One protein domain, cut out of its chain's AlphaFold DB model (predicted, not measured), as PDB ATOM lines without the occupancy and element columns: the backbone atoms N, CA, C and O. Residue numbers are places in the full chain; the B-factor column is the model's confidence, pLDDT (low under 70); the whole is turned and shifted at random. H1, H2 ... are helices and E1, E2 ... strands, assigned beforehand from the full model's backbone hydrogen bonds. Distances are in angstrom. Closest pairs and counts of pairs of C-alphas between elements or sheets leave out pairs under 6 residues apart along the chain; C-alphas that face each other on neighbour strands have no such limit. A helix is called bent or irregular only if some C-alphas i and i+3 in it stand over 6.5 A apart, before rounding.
ATOM      1  N   GLY A   2      61.224   7.942 -27.450       76.19
ATOM      2  CA  GLY A   2      59.951   8.250 -28.136       76.19
ATOM      3  C   GLY A   2      59.370   9.653 -27.882       76.19
ATOM      4  O   GLY A   2      58.999  10.329 -28.831       76.19
ATOM      5  N   LEU A   3      59.379  10.139 -26.633       76.38
ATOM      6  CA  LEU A   3      58.886  11.491 -26.310       76.38
ATOM      7  C   LEU A   3      59.680  12.605 -27.009       76.38
ATOM      8  O   LEU A   3      59.092  13.561 -27.486       76.38
ATOM      9  N   ILE A   4      61.003  12.469 -27.120       80.00
ATOM     10  CA  ILE A   4      61.845  13.481 -27.776       80.00
ATOM     11  C   ILE A   4      61.554  13.511 -29.282       80.00
ATOM     12  O   ILE A   4      61.461  14.585 -29.867       80.00
ATOM     13  N   ALA A   5      61.360  12.344 -29.906       83.31
ATOM     14  CA  ALA A   5      61.017  12.258 -31.324       83.31
ATOM     15  C   ALA A   5      59.673  12.937 -31.637       83.31
ATOM     16  O   ALA A   5      59.578  13.663 -32.618       83.31
ATOM     17  N   VAL A   6      58.668  12.763 -30.771       82.31
ATOM     18  CA  VAL A   6      57.370  13.452 -30.882       82.31
ATOM     19  C   VAL A   6      57.544  14.972 -30.878       82.31
ATOM     20  O   VAL A   6      56.939  15.654 -31.695       82.31
ATOM     21  N   PHE A   7      58.402  15.504 -30.004       81.88
ATOM     22  CA  PHE A   7      58.642  16.947 -29.905       81.88
ATOM     23  C   PHE A   7      59.393  17.483 -31.129       81.88
ATOM     24  O   PHE A   7      59.064  18.550 -31.625       81.88
ATOM     25  N   ILE A   8      60.366  16.735 -31.656       87.12
ATOM     26  CA  ILE A   8      61.117  17.136 -32.858       87.12
ATOM     27  C   ILE A   8      60.222  17.128 -34.107       87.12
ATOM     28  O   ILE A   8      60.378  17.970 -34.986       87.12
ATOM     29  N   LEU A   9      59.290  16.175 -34.204       90.50
ATOM     30  CA  LEU A   9      58.386  16.036 -35.352       90.50
ATOM     31  C   LEU A   9      57.127  16.909 -35.251       90.50
ATOM     32  O   LEU A   9      56.391  17.028 -36.233       90.50
ATOM     33  N   TYR A  10      56.892  17.526 -34.094       91.31
ATOM     34  CA  TYR A  10      55.719  18.341 -33.801       91.31
ATOM     35  C   TYR A  10      55.405  19.408 -34.864       91.31
ATOM     36  O   TYR A  10      54.286  19.369 -35.383       91.31
ATOM     37  N   PRO A  11      56.337  20.297 -35.275       92.81
ATOM     38  CA  PRO A  11      56.037  21.296 -36.307       92.81
ATOM     39  C   PRO A  11      55.577  20.668 -37.625       92.81
ATOM     40  O   PRO A  11      54.642  21.161 -38.253       92.81
ATOM     41  N   GLY A  12      56.172  19.540 -38.029       94.38
ATOM     42  CA  GLY A  12      55.771  18.824 -39.241       94.38
ATOM     43  C   GLY A  12      54.357  18.246 -39.145       94.38
ATOM     44  O   GLY A  12      53.577  18.337 -40.094       94.38
ATOM     45  N   TRP A  13      53.994  17.687 -37.989       94.25
ATOM     46  CA  TRP A  13      52.644  17.173 -37.748       94.25
ATOM     47  C   TRP A  13      51.605  18.288 -37.659       94.25
ATOM     48  O   TRP A  13      50.541  18.170 -38.267       94.25
ATOM     49  N   ALA A  14      51.930  19.384 -36.973       95.94
ATOM     50  CA  ALA A  14      51.077  20.560 -36.891       95.94
ATOM     51  C   ALA A  14      50.830  21.164 -38.281       95.94
ATOM     52  O   ALA A  14      49.685  21.433 -38.647       95.94
ATOM     53  N   GLN A  15      51.882  21.287 -39.097       95.88
ATOM     54  CA  GLN A  15      51.782  21.754 -40.478       95.88
ATOM     55  C   GLN A  15      50.860  20.838 -41.282       95.88
ATOM     56  O   GLN A  15      49.948  21.312 -41.964       95.88
ATOM     57  N   ALA A  16      51.059  19.522 -41.181       94.69
ATOM     58  CA  ALA A  16      50.258  18.567 -41.922       94.69
ATOM     59  C   ALA A  16      48.776  18.617 -41.520       94.69
ATOM     60  O   ALA A  16      47.921  18.669 -42.404       94.69
ATOM     61  N   ALA A  17      48.482  18.672 -40.220       96.12
ATOM     62  CA  ALA A  17      47.122  18.763 -39.697       96.12
ATOM     63  C   ALA A  17      46.428  20.070 -40.115       96.12
ATOM     64  O   ALA A  17      45.310  20.040 -40.626       96.12
ATOM     65  N   LEU A  18      47.102  21.216 -39.966       96.50
ATOM     66  CA  LEU A  18      46.539  22.524 -40.314       96.50
ATOM     67  C   LEU A  18      46.360  22.705 -41.826       96.50
ATOM     68  O   LEU A  18      45.414  23.358 -42.258       96.50
ATOM     69  N   SER A  19      47.221  22.093 -42.647       95.06
ATOM     70  CA  SER A  19      47.142  22.206 -44.111       95.06
ATOM     71  C   SER A  19      45.870  21.614 -44.722       95.06
ATOM     72  O   SER A  19      45.532  21.952 -45.854       95.06
ATOM     73  N   VAL A  20      45.143  20.764 -43.989       95.38
ATOM     74  CA  VAL A  20      43.811  20.289 -44.391       95.38
ATOM     75  C   VAL A  20      42.835  21.462 -44.528       95.38
ATOM     76  O   VAL A  20      41.980  21.461 -45.399       95.38
ATOM     77  N   PHE A  21      42.998  22.509 -43.722       95.31
ATOM     78  CA  PHE A  21      42.118  23.681 -43.715       95.31
ATOM     79  C   PHE A  21      42.637  24.839 -44.572       95.31
ATOM     80  O   PHE A  21      41.985  25.881 -44.669       95.31
ATOM     81  N   ALA A  22      43.817  24.686 -45.176       94.50
ATOM     82  CA  ALA A  22      44.427  25.714 -46.001       94.50
ATOM     83  C   ALA A  22      43.766  25.740 -47.381       94.50
ATOM     84  O   ALA A  22      43.897  24.799 -48.166       94.50
ATOM     85  N   CYS A  23      43.081  26.841 -47.679       93.88
ATOM     86  CA  CYS A  23      42.363  27.045 -48.929       93.88
ATOM     87  C   CYS A  23      42.875  28.295 -49.641       93.88
ATOM     88  O   CYS A  23      43.107  29.322 -49.002       93.88
ATOM     89  N   TYR A  24      43.014  28.213 -50.962       91.56
ATOM     90  CA  TYR A  24      43.495  29.304 -51.802       91.56
ATOM     91  C   TYR A  24      42.473  29.659 -52.881       91.56
ATOM     92  O   TYR A  24      41.901  28.781 -53.526       91.56
ATOM     93  N   LYS A  25      42.214  30.953 -53.077       90.06
ATOM     94  CA  LYS A  25      41.324  31.420 -54.146       90.06
ATOM     95  C   LYS A  25      42.136  31.608 -55.418       90.06
ATOM     96  O   LYS A  25      43.041  32.433 -55.427       90.06
ATOM     97  N   ILE A  26      41.787  30.840 -56.448       88.31
ATOM     98  CA  ILE A  26      42.453  30.875 -57.752       88.31
ATOM     99  C   ILE A  26      41.838  31.994 -58.593       88.31
ATOM    100  O   ILE A  26      42.514  32.977 -58.875       88.31
ATOM    101  N   ASP A  27      40.543  31.885 -58.895       87.88
ATOM    102  CA  ASP A  27      39.811  32.896 -59.650       87.88
ATOM    103  C   ASP A  27      38.795  33.610 -58.748       87.88
ATOM    104  O   ASP A  27      38.131  32.989 -57.911       87.88
ATOM    105  N   ASP A  28      38.641  34.921 -58.921       83.25
ATOM    106  CA  ASP A  28      37.627  35.716 -58.219       83.25
ATOM    107  C   ASP A  28      36.390  36.033 -59.073       83.25
ATOM    108  O   ASP A  28      35.426  36.610 -58.567       83.25
ATOM    109  N   GLY A  29      36.383  35.608 -60.336       79.88
ATOM    110  CA  GLY A  29      35.297  35.807 -61.294       79.88
ATOM    111  C   GLY A  29      35.198  37.234 -61.835       79.88
ATOM    112  O   GLY A  29      34.256  37.520 -62.572       79.88
ATOM    113  N   ALA A  40      37.691  28.484 -61.967       88.56
ATOM    114  CA  ALA A  40      37.952  28.086 -60.593       88.56
ATOM    115  C   ALA A  40      37.462  29.145 -59.582       88.56
ATOM    116  O   ALA A  40      38.217  29.616 -58.733       88.56
ATOM    117  N   THR A  41      36.172  29.491 -59.635       89.88
ATOM    118  CA  THR A  41      35.565  30.620 -58.890       89.88
ATOM    119  C   THR A  41      34.878  30.228 -57.572       89.88
ATOM    120  O   THR A  41      34.033  30.954 -57.043       89.88
ATOM    121  N   TRP A  42      35.210  29.063 -57.006       92.12
ATOM    122  CA  TRP A  42      34.549  28.581 -55.791       92.12
ATOM    123  C   TRP A  42      34.768  29.526 -54.598       92.12
ATOM    124  O   TRP A  42      35.898  29.893 -54.268       92.12
ATOM    125  N   ARG A  43      33.683  29.877 -53.889       89.44
ATOM    126  CA  ARG A  43      33.677  30.916 -52.837       89.44
ATOM    127  C   ARG A  43      34.701  30.678 -51.724       89.44
ATOM    128  O   ARG A  43      35.250  31.648 -51.194       89.44
ATOM    129  N   HIS A  44      34.936  29.418 -51.360       90.00
ATOM    130  CA  HIS A  44      35.858  29.036 -50.287       90.00
ATOM    131  C   HIS A  44      37.274  28.693 -50.778       90.00
ATOM    132  O   HIS A  44      38.132  28.399 -49.953       90.00
ATOM    133  N   GLY A  45      37.532  28.771 -52.086       92.31
ATOM    134  CA  GLY A  45      38.819  28.420 -52.685       92.31
ATOM    135  C   GLY A  45      39.043  26.915 -52.840       92.31
ATOM    136  O   GLY A  45      38.165  26.095 -52.584       92.31
ATOM    137  N   TYR A  46      40.236  26.551 -53.278       93.50
ATOM    138  CA  TYR A  46      40.653  25.177 -53.536       93.50
ATOM    139  C   TYR A  46      41.668  24.744 -52.490       93.50
ATOM    140  O   TYR A  46      42.379  25.575 -51.917       93.50
ATOM    141  N   TRP A  47      41.683  23.451 -52.186       94.38
ATOM    142  CA  TRP A  47      42.525  22.920 -51.125       94.38
ATOM    143  C   TRP A  47      44.004  23.011 -51.516       94.38
ATOM    144  O   TRP A  47      44.413  22.506 -52.555       94.38
ATOM    145  N   VAL A  48      44.832  23.632 -50.669       91.12
ATOM    146  CA  VAL A  48      46.233  23.933 -51.010       91.12
ATOM    147  C   VAL A  48      47.063  22.681 -51.304       91.12
ATOM    148  O   VAL A  48      47.995  22.742 -52.103       91.12
ATOM    149  N   ARG A  49      46.733  21.538 -50.688       90.00
ATOM    150  CA  ARG A  49      47.423  20.266 -50.958       90.00
ATOM    151  C   ARG A  49      46.925  19.534 -52.199       90.00
ATOM    152  O   ARG A  49      47.688  18.754 -52.756       90.00
ATOM    153  N   ASP A  50      45.688  19.775 -52.615       92.25
ATOM    154  CA  ASP A  50      45.101  19.188 -53.816       92.25
ATOM    155  C   ASP A  50      44.128  20.189 -54.450       92.25
ATOM    156  O   ASP A  50      42.951  20.279 -54.091       92.25
ATOM    157  N   MET A  51      44.643  20.948 -55.419       91.31
ATOM    158  CA  MET A  51      43.888  22.007 -56.092       91.31
ATOM    159  C   MET A  51      42.764  21.472 -56.994       91.31
ATOM    160  O   MET A  51      41.968  22.268 -57.486       91.31
ATOM    161  N   ALA A  52      42.654  20.153 -57.205       91.94
ATOM    162  CA  ALA A  52      41.501  19.561 -57.886       91.94
ATOM    163  C   ALA A  52      40.250  19.523 -56.988       91.94
ATOM    164  O   ALA A  52      39.133  19.372 -57.485       91.94
ATOM    165  N   GLN A  53      40.416  19.674 -55.669       93.31
ATOM    166  CA  GLN A  53      39.332  19.619 -54.695       93.31
ATOM    167  C   GLN A  53      38.891  21.022 -54.261       93.31
ATOM    168  O   GLN A  53      39.686  21.858 -53.824       93.31
ATOM    169  N   GLN A  54      37.582  21.268 -54.318       94.94
ATOM    170  CA  GLN A  54      36.964  22.479 -53.779       94.94
ATOM    171  C   GLN A  54      36.924  22.429 -52.245       94.94
ATOM    172  O   GLN A  54      36.544  21.419 -51.643       94.94
ATOM    173  N   CYS A  55      37.254  23.541 -51.587       94.81
ATOM    174  CA  CYS A  55      37.229  23.597 -50.132       94.81
ATOM    175  C   CYS A  55      35.811  23.512 -49.551       94.81
ATOM    176  O   CYS A  55      34.863  24.082 -50.088       94.81
ATOM    177  N   TYR A  56      35.687  22.836 -48.405       95.19
ATOM    178  CA  TYR A  56      34.441  22.624 -47.660       95.19
ATOM    179  C   TYR A  56      33.241  22.113 -48.478       95.19
ATOM    180  O   TYR A  56      32.096  22.400 -48.146       95.19
ATOM    181  N   THR A  57      33.479  21.306 -49.514       95.75
ATOM    182  CA  THR A  57      32.419  20.596 -50.244       95.75
ATOM    183  C   THR A  57      32.868  19.181 -50.627       95.75
ATOM    184  O   THR A  57      34.038  18.828 -50.462       95.75
ATOM    185  N   GLY A  58      31.931  18.344 -51.078       94.56
ATOM    186  CA  GLY A  58      32.203  16.995 -51.579       94.56
ATOM    187  C   GLY A  58      33.030  16.124 -50.624       94.56
ATOM    188  O   GLY A  58      32.720  16.001 -49.436       94.56
ATOM    189  N   VAL A  59      34.086  15.507 -51.167       93.44
ATOM    190  CA  VAL A  59      35.000  14.617 -50.430       93.44
ATOM    191  C   VAL A  59      35.786  15.385 -49.369       93.44
ATOM    192  O   VAL A  59      35.964  14.885 -48.258       93.44
ATOM    193  N   HIS A  60      36.202  16.617 -49.668       95.00
ATOM    194  CA  HIS A  60      36.976  17.433 -48.739       95.00
ATOM    195  C   HIS A  60      36.218  17.685 -47.425       95.00
ATOM    196  O   HIS A  60      36.762  17.450 -46.348       95.00
ATOM    197  N   LEU A  61      34.933  18.051 -47.495       95.88
ATOM    198  CA  LEU A  61      34.117  18.256 -46.293       95.88
ATOM    199  C   LEU A  61      33.782  16.955 -45.553       95.88
ATOM    200  O   LEU A  61      33.793  16.932 -44.328       95.88
ATOM    201  N   ARG A  62      33.434  15.884 -46.277       96.38
ATOM    202  CA  ARG A  62      32.925  14.649 -45.656       96.38
ATOM    203  C   ARG A  62      34.024  13.779 -45.052       96.38
ATOM    204  O   ARG A  62      33.776  13.122 -44.049       96.38
ATOM    205  N   LEU A  63      35.206  13.759 -45.668       95.19
ATOM    206  CA  LEU A  63      36.305  12.877 -45.278       95.19
ATOM    207  C   LEU A  63      37.451  13.652 -44.627       95.19
ATOM    208  O   LEU A  63      37.825  13.369 -43.492       95.19
ATOM    209  N   TYR A  64      38.000  14.646 -45.326       95.31
ATOM    210  CA  TYR A  64      39.246  15.287 -44.904       95.31
ATOM    211  C   TYR A  64      39.055  16.256 -43.741       95.31
ATOM    212  O   TYR A  64      39.854  16.227 -42.812       95.31
ATOM    213  N   VAL A  65      37.986  17.059 -43.726       95.94
ATOM    214  CA  VAL A  65      37.719  18.011 -42.634       95.94
ATOM    215  C   VAL A  65      37.601  17.316 -41.262       95.94
ATOM    216  O   VAL A  65      38.319  17.731 -40.353       95.94
ATOM    217  N   PRO A  66      36.810  16.237 -41.070       97.00
ATOM    218  CA  PRO A  66      36.770  15.511 -39.796       97.00
ATOM    219  C   PRO A  66      38.128  14.939 -39.376       97.00
ATOM    220  O   PRO A  66      38.512  15.060 -38.211       97.00
ATOM    221  N   ILE A  67      38.885  14.368 -40.323       96.56
ATOM    222  CA  ILE A  67      40.239  13.851 -40.071       96.56
ATOM    223  C   ILE A  67      41.176  14.989 -39.656       96.56
ATOM    224  O   ILE A  67      41.951  14.836 -38.712       96.56
ATOM    225  N   GLY A  68      41.084  16.143 -40.316       95.88
ATOM    226  CA  GLY A  68      41.825  17.349 -39.968       95.88
ATOM    227  C   GLY A  68      41.496  17.832 -38.558       95.88
ATOM    228  O   GLY A  68      42.410  18.119 -37.793       95.88
ATOM    229  N   ILE A  69      40.213  17.858 -38.174       96.88
ATOM    230  CA  ILE A  69      39.777  18.295 -36.835       96.88
ATOM    231  C   ILE A  69      40.353  17.354 -35.775       96.88
ATOM    232  O   ILE A  69      40.969  17.810 -34.811       96.88
ATOM    233  N   ALA A  70      40.211  16.041 -35.979       97.19
ATOM    234  CA  ALA A  70      40.772  15.039 -35.081       97.19
ATOM    235  C   ALA A  70      42.302  15.165 -34.981       97.19
ATOM    236  O   ALA A  70      42.857  15.108 -33.885       97.19
ATOM    237  N   SER A  71      42.975  15.413 -36.109       95.94
ATOM    238  CA  SER A  71      44.426  15.610 -36.169       95.94
ATOM    239  C   SER A  71      44.867  16.879 -35.440       95.94
ATOM    240  O   SER A  71      45.855  16.838 -34.719       95.94
ATOM    241  N   VAL A  72      44.139  17.993 -35.550       96.38
ATOM    242  CA  VAL A  72      44.454  19.230 -34.813       96.38
ATOM    243  C   VAL A  72      44.299  19.021 -33.308       96.38
ATOM    244  O   VAL A  72      45.182  19.400 -32.538       96.38
ATOM    245  N   ILE A  73      43.220  18.371 -32.870       95.88
ATOM    246  CA  ILE A  73      43.006  18.089 -31.446       95.88
ATOM    247  C   ILE A  73      44.116  17.172 -30.914       95.88
ATOM    248  O   ILE A  73      44.735  17.477 -29.896       95.88
ATOM    249  N   ALA A  74      44.404  16.075 -31.616       94.62
ATOM    250  CA  ALA A  74      45.356  15.070 -31.155       94.62
ATOM    251  C   ALA A  74      46.825  15.508 -31.286       94.62
ATOM    252  O   ALA A  74      47.614  15.244 -30.382       94.62
ATOM    253  N   LEU A  75      47.201  16.153 -32.395       92.94
ATOM    254  CA  LEU A  75      48.597  16.426 -32.754       92.94
ATOM    255  C   LEU A  75      49.022  17.875 -32.511       92.94
ATOM    256  O   LEU A  75      50.190  18.086 -32.208       92.94
ATOM    257  N   CYS A  76      48.119  18.857 -32.604       95.12
ATOM    258  CA  CYS A  76      48.460  20.253 -32.304       95.12
ATOM    259  C   CYS A  76      48.225  20.583 -30.827       95.12
ATOM    260  O   CYS A  76      49.099  21.138 -30.176       95.12
ATOM    261  N   LEU A  77      47.054  20.238 -30.279       94.62
ATOM    262  CA  LEU A  77      46.697  20.587 -28.894       94.62
ATOM    263  C   LEU A  77      47.105  19.514 -27.879       94.62
ATOM    264  O   LEU A  77      47.425  19.835 -26.734       94.62
ATOM    265  N   GLY A  78      47.135  18.248 -28.299       92.81
ATOM    266  CA  GLY A  78      47.524  17.117 -27.459       92.81
ATOM    267  C   GLY A  78      48.916  17.268 -26.834       92.81
ATOM    268  O   GLY A  78      49.009  17.214 -25.609       92.81
ATOM    269  N   PRO A  79      49.995  17.493 -27.611       91.81
ATOM    270  CA  PRO A  79      51.350  17.619 -27.068       91.81
ATOM    271  C   PRO A  79      51.550  18.758 -26.051       91.81
ATOM    272  O   PRO A  79      52.053  18.459 -24.962       91.81
ATOM    273  N   PRO A  80      51.143  20.023 -26.310       93.00
ATOM    274  CA  PRO A  80      51.297  21.092 -25.326       93.00
ATOM    275  C   PRO A  80      50.462  20.833 -24.071       93.00
ATOM    276  O   PRO A  80      50.960  21.029 -22.963       93.00
ATOM    277  N   LEU A  81      49.234  20.318 -24.213       92.88
ATOM    278  CA  LEU A  81      48.392  19.987 -23.064       92.88
ATOM    279  C   LEU A  81      48.972  18.827 -22.249       92.88
ATOM    280  O   LEU A  81      49.023  18.903 -21.025       92.88
ATOM    281  N   ALA A  82      49.453  17.771 -22.904       89.75
ATOM    282  CA  ALA A  82      50.092  16.644 -22.236       89.75
ATOM    283  C   ALA A  82      51.358  17.087 -21.491       89.75
ATOM    284  O   ALA A  82      51.540  16.717 -20.334       89.75
ATOM    285  N   SER A  83      52.201  17.915 -22.118       89.06
ATOM    286  CA  SER A  83      53.391  18.500 -21.488       89.06
ATOM    287  C   SER A  83      53.018  19.305 -20.236       89.06
ATOM    288  O   SER A  83      53.563  19.065 -19.155       89.06
ATOM    289  N   PHE A  84      52.010  20.175 -20.348       90.88
ATOM    290  CA  PHE A  84      51.516  20.993 -19.243       90.88
ATOM    291  C   PHE A  84      50.946  20.147 -18.099       90.88
ATOM    292  O   PHE A  84      51.346  20.313 -16.947       90.88
ATOM    293  N   LEU A  85      50.044  19.208 -18.404       90.06
ATOM    294  CA  LEU A  85      49.390  18.352 -17.413       90.06
ATOM    295  C   LEU A  85      50.392  17.447 -16.696       90.06
ATOM    296  O   LEU A  85      50.324  17.312 -15.477       90.06
ATOM    297  N   LEU A  86      51.351  16.861 -17.420       86.12
ATOM    298  CA  LEU A  86      52.389  16.020 -16.821       86.12
ATOM    299  C   LEU A  86      53.206  16.792 -15.781       86.12
ATOM    300  O   LEU A  86      53.441  16.277 -14.685       86.12
ATOM    301  N   LEU A  87      53.598  18.027 -16.105       83.94
ATOM    302  CA  LEU A  87      54.349  18.898 -15.202       83.94
ATOM    303  C   LEU A  87      53.491  19.409 -14.040       83.94
ATOM    304  O   LEU A  87      53.969  19.476 -12.907       83.94
ATOM    305  N   TRP A  88      52.222  19.731 -14.296       85.50
ATOM    306  CA  TRP A  88      51.290  20.198 -13.272       85.50
ATOM    307  C   TRP A  88      50.989  19.122 -12.226       85.50
ATOM    308  O   TRP A  88      51.036  19.395 -11.026       85.50
ATOM    309  N   LEU A  89      50.731  17.887 -12.667       83.88
ATOM    310  CA  LEU A  89      50.436  16.754 -11.787       83.88
ATOM    311  C   LEU A  89      51.629  16.389 -10.899       83.88
ATOM    312  O   LEU A  89      51.454  16.088  -9.723       83.88
ATOM    313  N   HIS A  90      52.850  16.474 -11.428       79.31
ATOM    314  CA  HIS A  90      54.064  16.128 -10.685       79.31
ATOM    315  C   HIS A  90      54.695  17.322  -9.956       79.31
ATOM    316  O   HIS A  90      55.794  17.176  -9.422       79.31
ATOM    317  N   ARG A  91      54.010  18.480  -9.877       76.44
ATOM    318  CA  ARG A  91      54.538  19.736  -9.303       76.44
ATOM    319  C   ARG A  91      55.115  19.602  -7.887       76.44
ATOM    320  O   ARG A  91      56.089  20.266  -7.554       76.44
ATOM    321  N   GLY A  92      54.516  18.737  -7.065       70.19
ATOM    322  CA  GLY A  92      54.936  18.480  -5.682       70.19
ATOM    323  C   GLY A  92      56.033  17.419  -5.536       70.19
ATOM    324  O   GLY A  92      56.511  17.191  -4.433       70.19
ATOM    325  N   SER A  93      56.434  16.761  -6.627       66.00
ATOM    326  CA  SER A  93      57.401  15.655  -6.624       66.00
ATOM    327  C   SER A  93      58.497  15.817  -7.686       66.00
ATOM    328  O   SER A  93      59.192  14.850  -7.992       66.00
ATOM    329  N   LEU A  94      58.704  17.026  -8.232       63.25
ATOM    330  CA  LEU A  94      59.819  17.298  -9.161       63.25
ATOM    331  C   LEU A  94      61.200  17.095  -8.524       63.25
ATOM    332  O   LEU A  94      62.197  17.028  -9.241       63.25
ATOM    333  N   GLU A  95      61.289  17.003  -7.201       63.06
ATOM    334  CA  GLU A  95      62.541  16.721  -6.495       63.06
ATOM    335  C   GLU A  95      62.849  15.218  -6.393       63.06
ATOM    336  O   GLU A  95      63.976  14.852  -6.067       63.06
ATOM    337  N   LEU A  96      61.901  14.329  -6.737       69.31
ATOM    338  CA  LEU A  96      62.153  12.887  -6.724       69.31
ATOM    339  C   LEU A  96      63.091  12.474  -7.879       69.31
ATOM    340  O   LEU A  96      62.761  12.723  -9.044       69.31
ATOM    341  N   PRO A  97      64.191  11.744  -7.609       65.25
ATOM    342  CA  PRO A  97      65.205  11.387  -8.611       65.25
ATOM    343  C   PRO A  97      64.651  10.677  -9.857       65.25
ATOM    344  O   PRO A  97      65.097  10.931 -10.976       65.25
ATOM    345  N   VAL A  98      63.636   9.825  -9.676       67.25
ATOM    346  CA  VAL A  98      62.997   9.049 -10.755       67.25
ATOM    347  C   VAL A  98      62.225   9.953 -11.726       67.25
ATOM    348  O   VAL A  98      62.278   9.761 -12.942       67.25
ATOM    349  N   VAL A  99      61.545  10.977 -11.202       68.44
ATOM    350  CA  VAL A  99      60.800  11.965 -12.000       68.44
ATOM    351  C   VAL A  99      61.782  12.905 -12.704       68.44
ATOM    352  O   VAL A  99      61.618  13.190 -13.893       68.44
ATOM    353  N   GLN A 100      62.862  13.306 -12.023       69.75
ATOM    354  CA  GLN A 100      63.915  14.132 -12.617       69.75
ATOM    355  C   GLN A 100      64.562  13.454 -13.820       69.75
ATOM    356  O   GLN A 100      64.693  14.065 -14.877       69.75
ATOM    357  N   GLN A 101      64.925  12.177 -13.711       69.31
ATOM    358  CA  GLN A 101      65.619  11.486 -14.795       69.31
ATOM    359  C   GLN A 101      64.770  11.382 -16.074       69.31
ATOM    360  O   GLN A 101      65.312  11.433 -17.179       69.31
ATOM    361  N   LYS A 102      63.440  11.285 -15.942       71.44
ATOM    362  CA  LYS A 102      62.518  11.127 -17.075       71.44
ATOM    363  C   LYS A 102      62.066  12.457 -17.686       71.44
ATOM    364  O   LYS A 102      61.939  12.541 -18.905       71.44
ATOM    365  N   TYR A 103      61.847  13.485 -16.863       74.38
ATOM    366  CA  TYR A 103      61.249  14.756 -17.294       74.38
ATOM    367  C   TYR A 103      62.215  15.945 -17.282       74.38
ATOM    368  O   TYR A 103      61.828  17.028 -17.710       74.38
ATOM    369  N   SER A 104      63.477  15.765 -16.865       75.25
ATOM    370  CA  SER A 104      64.494  16.833 -16.833       75.25
ATOM    371  C   SER A 104      64.614  17.582 -18.162       75.25
ATOM    372  O   SER A 104      64.764  18.800 -18.155       75.25
ATOM    373  N   PHE A 105      64.446  16.907 -19.304       79.00
ATOM    374  CA  PHE A 105      64.437  17.570 -20.612       79.00
ATOM    375  C   PHE A 105      63.413  18.720 -20.706       79.00
ATOM    376  O   PHE A 105      63.733  19.764 -21.263       79.00
ATOM    377  N   LEU A 106      62.230  18.560 -20.101       75.94
ATOM    378  CA  LEU A 106      61.121  19.513 -20.201       75.94
ATOM    379  C   LEU A 106      61.307  20.760 -19.333       75.94
ATOM    380  O   LEU A 106      60.802  21.817 -19.681       75.94
ATOM    381  N   TYR A 107      61.997  20.660 -18.192       79.69
ATOM    382  CA  TYR A 107      62.036  21.759 -17.214       79.69
ATOM    383  C   TYR A 107      63.447  22.197 -16.802       79.69
ATOM    384  O   TYR A 107      63.627  23.301 -16.288       79.69
ATOM    385  N   SER A 108      64.484  21.385 -17.032       81.81
ATOM    386  CA  SER A 108      65.838  21.643 -16.510       81.81
ATOM    387  C   SER A 108      66.454  22.941 -17.046       81.81
ATOM    388  O   SER A 108      67.190  23.624 -16.320       81.81
ATOM    389  N   ARG A 109      66.096  23.326 -18.280       86.69
ATOM    390  CA  ARG A 109      66.535  24.568 -18.941       86.69
ATOM    391  C   ARG A 109      65.864  25.838 -18.402       86.69
ATOM    392  O   ARG A 109      66.450  26.914 -18.538       86.69
ATOM    393  N   TYR A 110      64.706  25.731 -17.747       88.81
ATOM    394  CA  TYR A 110      63.884  26.874 -17.329       88.81
ATOM    395  C   TYR A 110      64.003  27.186 -15.838       88.81
ATOM    396  O   TYR A 110      64.212  26.307 -15.004       88.81
ATOM    397  N   LYS A 111      63.874  28.464 -15.468       86.44
ATOM    398  CA  LYS A 111      63.795  28.886 -14.060       86.44
ATOM    399  C   LYS A 111      62.585  28.219 -13.391       86.44
ATOM    400  O   LYS A 111      61.569  28.015 -14.043       86.44
ATOM    401  N   SER A 112      62.659  27.955 -12.083       83.94
ATOM    402  CA  SER A 112      61.598  27.242 -11.340       83.94
ATOM    403  C   SER A 112      60.200  27.874 -11.506       83.94
ATOM    404  O   SER A 112      59.212  27.169 -11.685       83.94
ATOM    405  N   ARG A 113      60.120  29.214 -11.583       86.25
ATOM    406  CA  ARG A 113      58.873  29.960 -11.857       86.25
ATOM    407  C   ARG A 113      58.214  29.608 -13.204       86.25
ATOM    408  O   ARG A 113      57.002  29.734 -13.334       86.25
ATOM    409  N   PHE A 114      58.999  29.186 -14.192       87.62
ATOM    410  CA  PHE A 114      58.585  28.931 -15.573       87.62
ATOM    411  C   PHE A 114      58.683  27.438 -15.927       87.62
ATOM    412  O   PHE A 114      59.055  27.079 -17.039       87.62
ATOM    413  N   PHE A 115      58.367  26.548 -14.983       85.38
ATOM    414  CA  PHE A 115      58.482  25.100 -15.195       85.38
ATOM    415  C   PHE A 115      57.632  24.576 -16.370       85.38
ATOM    416  O   PHE A 115      58.016  23.597 -16.994       85.38
ATOM    417  N   TRP A 116      56.515  25.238 -16.689       89.06
ATOM    418  CA  TRP A 116      55.568  24.900 -17.765       89.06
ATOM    419  C   TRP A 116      55.895  25.562 -19.115       89.06
ATOM    420  O   TRP A 116      55.131  25.432 -20.070       89.06
ATOM    421  N   TRP A 117      57.019  26.279 -19.214       92.56
ATOM    422  CA  TRP A 117      57.352  27.076 -20.397       92.56
ATOM    423  C   TRP A 117      57.535  26.252 -21.672       92.56
ATOM    424  O   TRP A 117      57.276  26.742 -22.764       92.56
ATOM    425  N   GLU A 118      57.902  24.976 -21.553       90.69
ATOM    426  CA  GLU A 118      57.970  24.075 -22.707       90.69
ATOM    427  C   GLU A 118      56.630  23.992 -23.456       90.69
ATOM    428  O   GLU A 118      56.602  23.951 -24.681       90.69
ATOM    429  N   SER A 119      55.506  24.025 -22.731       92.62
ATOM    430  CA  SER A 119      54.172  24.048 -23.341       92.62
ATOM    431  C   SER A 119      53.901  25.370 -24.067       92.62
ATOM    432  O   SER A 119      53.232  25.368 -25.095       92.62
ATOM    433  N   VAL A 120      54.443  26.488 -23.571       94.38
ATOM    434  CA  VAL A 120      54.354  27.799 -24.239       94.38
ATOM    435  C   VAL A 120      55.141  27.789 -25.538       94.38
ATOM    436  O   VAL A 120      54.590  28.183 -26.556       94.38
ATOM    437  N   LEU A 121      56.373  27.268 -25.537       92.75
ATOM    438  CA  LEU A 121      57.177  27.181 -26.760       92.75
ATOM    439  C   LEU A 121      56.479  26.371 -27.859       92.75
ATOM    440  O   LEU A 121      56.490  26.779 -29.014       92.75
ATOM    441  N   MET A 122      55.812  25.269 -27.506       93.75
ATOM    442  CA  MET A 122      55.013  24.497 -28.467       93.75
ATOM    443  C   MET A 122      53.817  25.271 -29.023       93.75
ATOM    444  O   MET A 122      53.432  25.078 -30.176       93.75
ATOM    445  N   LEU A 123      53.183  26.108 -28.201       95.19
ATOM    446  CA  LEU A 123      52.070  26.948 -28.639       95.19
ATOM    447  C   LEU A 123      52.559  28.107 -29.516       95.19
ATOM    448  O   LEU A 123      51.901  28.434 -30.499       95.19
ATOM    449  N   GLU A 124      53.716  28.694 -29.207       95.56
ATOM    450  CA  GLU A 124      54.376  29.697 -30.051       95.56
ATOM    451  C   GLU A 124      54.761  29.104 -31.413       95.56
ATOM    452  O   GLU A 124      54.475  29.696 -32.452       95.56
ATOM    453  N   GLU A 125      55.337  27.901 -31.423       94.69
ATOM    454  CA  GLU A 125      55.651  27.165 -32.648       94.69
ATOM    455  C   GLU A 125      54.387  26.842 -33.455       94.69
ATOM    456  O   GLU A 125      54.340  27.088 -34.660       94.69
ATOM    457  N   LEU A 126      53.319  26.378 -32.795       96.50
ATOM    458  CA  LEU A 126      52.024  26.149 -33.435       96.50
ATOM    459  C   LEU A 126      51.452  27.425 -34.052       96.50
ATOM    460  O   LEU A 126      50.907  27.373 -35.153       96.50
ATOM    461  N   ALA A 127      51.571  28.562 -33.365       96.62
ATOM    462  CA  ALA A 127      51.114  29.848 -33.875       96.62
ATOM    463  C   ALA A 127      51.885  30.249 -35.140       96.62
ATOM    464  O   ALA A 127      51.265  30.660 -36.120       96.62
ATOM    465  N   LEU A 128      53.210  30.067 -35.161       95.75
ATOM    466  CA  LEU A 128      54.030  30.326 -36.349       95.75
ATOM    467  C   LEU A 128      53.651  29.415 -37.519       95.75
ATOM    468  O   LEU A 128      53.450  29.904 -38.630       95.75
ATOM    469  N   VAL A 129      53.479  28.114 -37.271       96.44
ATOM    470  CA  VAL A 129      53.034  27.157 -38.295       96.44
ATOM    471  C   VAL A 129      51.633  27.512 -38.801       96.44
ATOM    472  O   VAL A 129      51.375  27.450 -40.002       96.44
ATOM    473  N   ALA A 130      50.721  27.928 -37.923       96.19
ATOM    474  CA  ALA A 130      49.386  28.361 -38.318       96.19
ATOM    475  C   ALA A 130      49.437  29.606 -39.210       96.19
ATOM    476  O   ALA A 130      48.817  29.617 -40.273       96.19
ATOM    477  N   VAL A 131      50.209  30.625 -38.828       95.94
ATOM    478  CA  VAL A 131      50.409  31.834 -39.639       95.94
ATOM    479  C   VAL A 131      51.012  31.488 -40.999       95.94
ATOM    480  O   VAL A 131      50.552  31.994 -42.019       95.94
ATOM    481  N   GLU A 132      51.982  30.580 -41.047       94.12
ATOM    482  CA  GLU A 132      52.593  30.119 -42.290       94.12
ATOM    483  C   GLU A 132      51.596  29.356 -43.185       94.12
ATOM    484  O   GLU A 132      51.537  29.569 -44.399       94.12
ATOM    485  N   VAL A 133      50.798  28.450 -42.614       94.62
ATOM    486  CA  VAL A 133      49.824  27.623 -43.344       94.62
ATOM    487  C   VAL A 133      48.653  28.457 -43.852       94.62
ATOM    488  O   VAL A 133      48.356  28.419 -45.045       94.62
ATOM    489  N   PHE A 134      48.015  29.239 -42.984       93.31
ATOM    490  CA  PHE A 134      46.877  30.078 -43.360       93.31
ATOM    491  C   PHE A 134      47.298  31.319 -44.146       93.31
ATOM    492  O   PHE A 134      46.531  31.804 -44.977       93.31
ATOM    493  N   GLY A 135      48.533  31.787 -43.963       90.56
ATOM    494  CA  GLY A 135      49.112  32.882 -44.734       90.56
ATOM    495  C   GLY A 135      49.155  32.601 -46.235       90.56
ATOM    496  O   GLY A 135      48.958  33.522 -47.021       90.56
ATOM    497  N   ARG A 136      49.291  31.330 -46.643       87.06
ATOM    498  CA  ARG A 136      49.199  30.913 -48.056       87.06
ATOM    499  C   ARG A 136      47.837  31.208 -48.684       87.06
ATOM    500  O   ARG A 136      47.760  31.328 -49.896       87.06
ATOM    501  N   GLY A 137      46.773  31.303 -47.884       83.81
ATOM    502  CA  GLY A 137      45.419  31.621 -48.347       83.81
ATOM    503  C   GLY A 137      45.165  33.117 -48.563       83.81
ATOM    504  O   GLY A 137      44.114  33.492 -49.088       83.81
TER     505      GLY A 137
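What this domain is: This is residues 2 to 29 and 40 to 137 of the 288 residues of an uncharacterized protein of Gonium pectorale (UniProt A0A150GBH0). The domain is a rod: an up-and-down bundle of three helices, H1, H2 and H4, with the short helix H3 at one end and the strand E1 at the other. The 126 printed residues hold four named helices and one named strand in the order H1, E1, H2, H3, H4, mostly helix. The whole is loose, with a radius of gyration of the C-alphas of 18.8 A and spans of 64 by 24 by 20 A.

How they stand to each other: H1, residues 2 to 21, touches residues 64 to 79 of H2, residues 58 to 89; the closest C-alphas, of Ala 14 and Cys 76, are 5.3 A apart, and the helices run opposite ways at a shallow tilt of 34 degrees, only just short of steep. H4, residues 117 to 135, touches H1 the same way at a shallow tilt of 29 degrees, closest at the C-alphas of Gln 15 and Val 129, 6.0 A. With residues 118 to 126, H4 touches residues 76 to 84 of H2, opposite ways at 20 degrees, a shallow tilt, closest at the C-alphas of Pro 80 and Ser 119, 4.6 A. H3, residues 97 to 107, only just touches H4, with 3 pairs of C-alphas within 8 A, the closest those of Leu 106 and Glu 118, 6.1 A. E1, residues 50 to 54, pairs with no named strand and is apart from H1, H3 and H4. Every O i to N i+4 pair is within hydrogen-bond range in H4, against 12 of 16 in H1, 22 of 28 in H2 and 3 of 7 in H3, where 4 of 8 O i to N i+3 pairs are.

Where its parts are: H1 begins at C-alpha 2 (59.951, 8.250, -28.136), spans 28.3 A and is irregular, C-alphas 8 and 11 being 7.4 A apart. E1 spans 8.8 A. H2 spans 43.8 A and is only just irregular, with C-alphas 62 and 65 6.6 A apart. H3 spans 13.8 A and is irregular, with C-alphas 102 and 105 7.6 A apart. H4 spans 26.3 A, ending at C-alpha 135 (49.112, 32.882, -44.734).

The domain as a whole: The two C-alphas farthest apart, of Gly 29 and Pro 97, are 65.3 A apart. Residues 30 to 39 are not printed, and C-alphas 29 and 40 are 8.2 A apart across the cut. Of the links printed whole, E1 to H2 is tight, and H2 to H3 and H3 to H4 are short. The model's pLDDT is under 70 at residues 93 to 101.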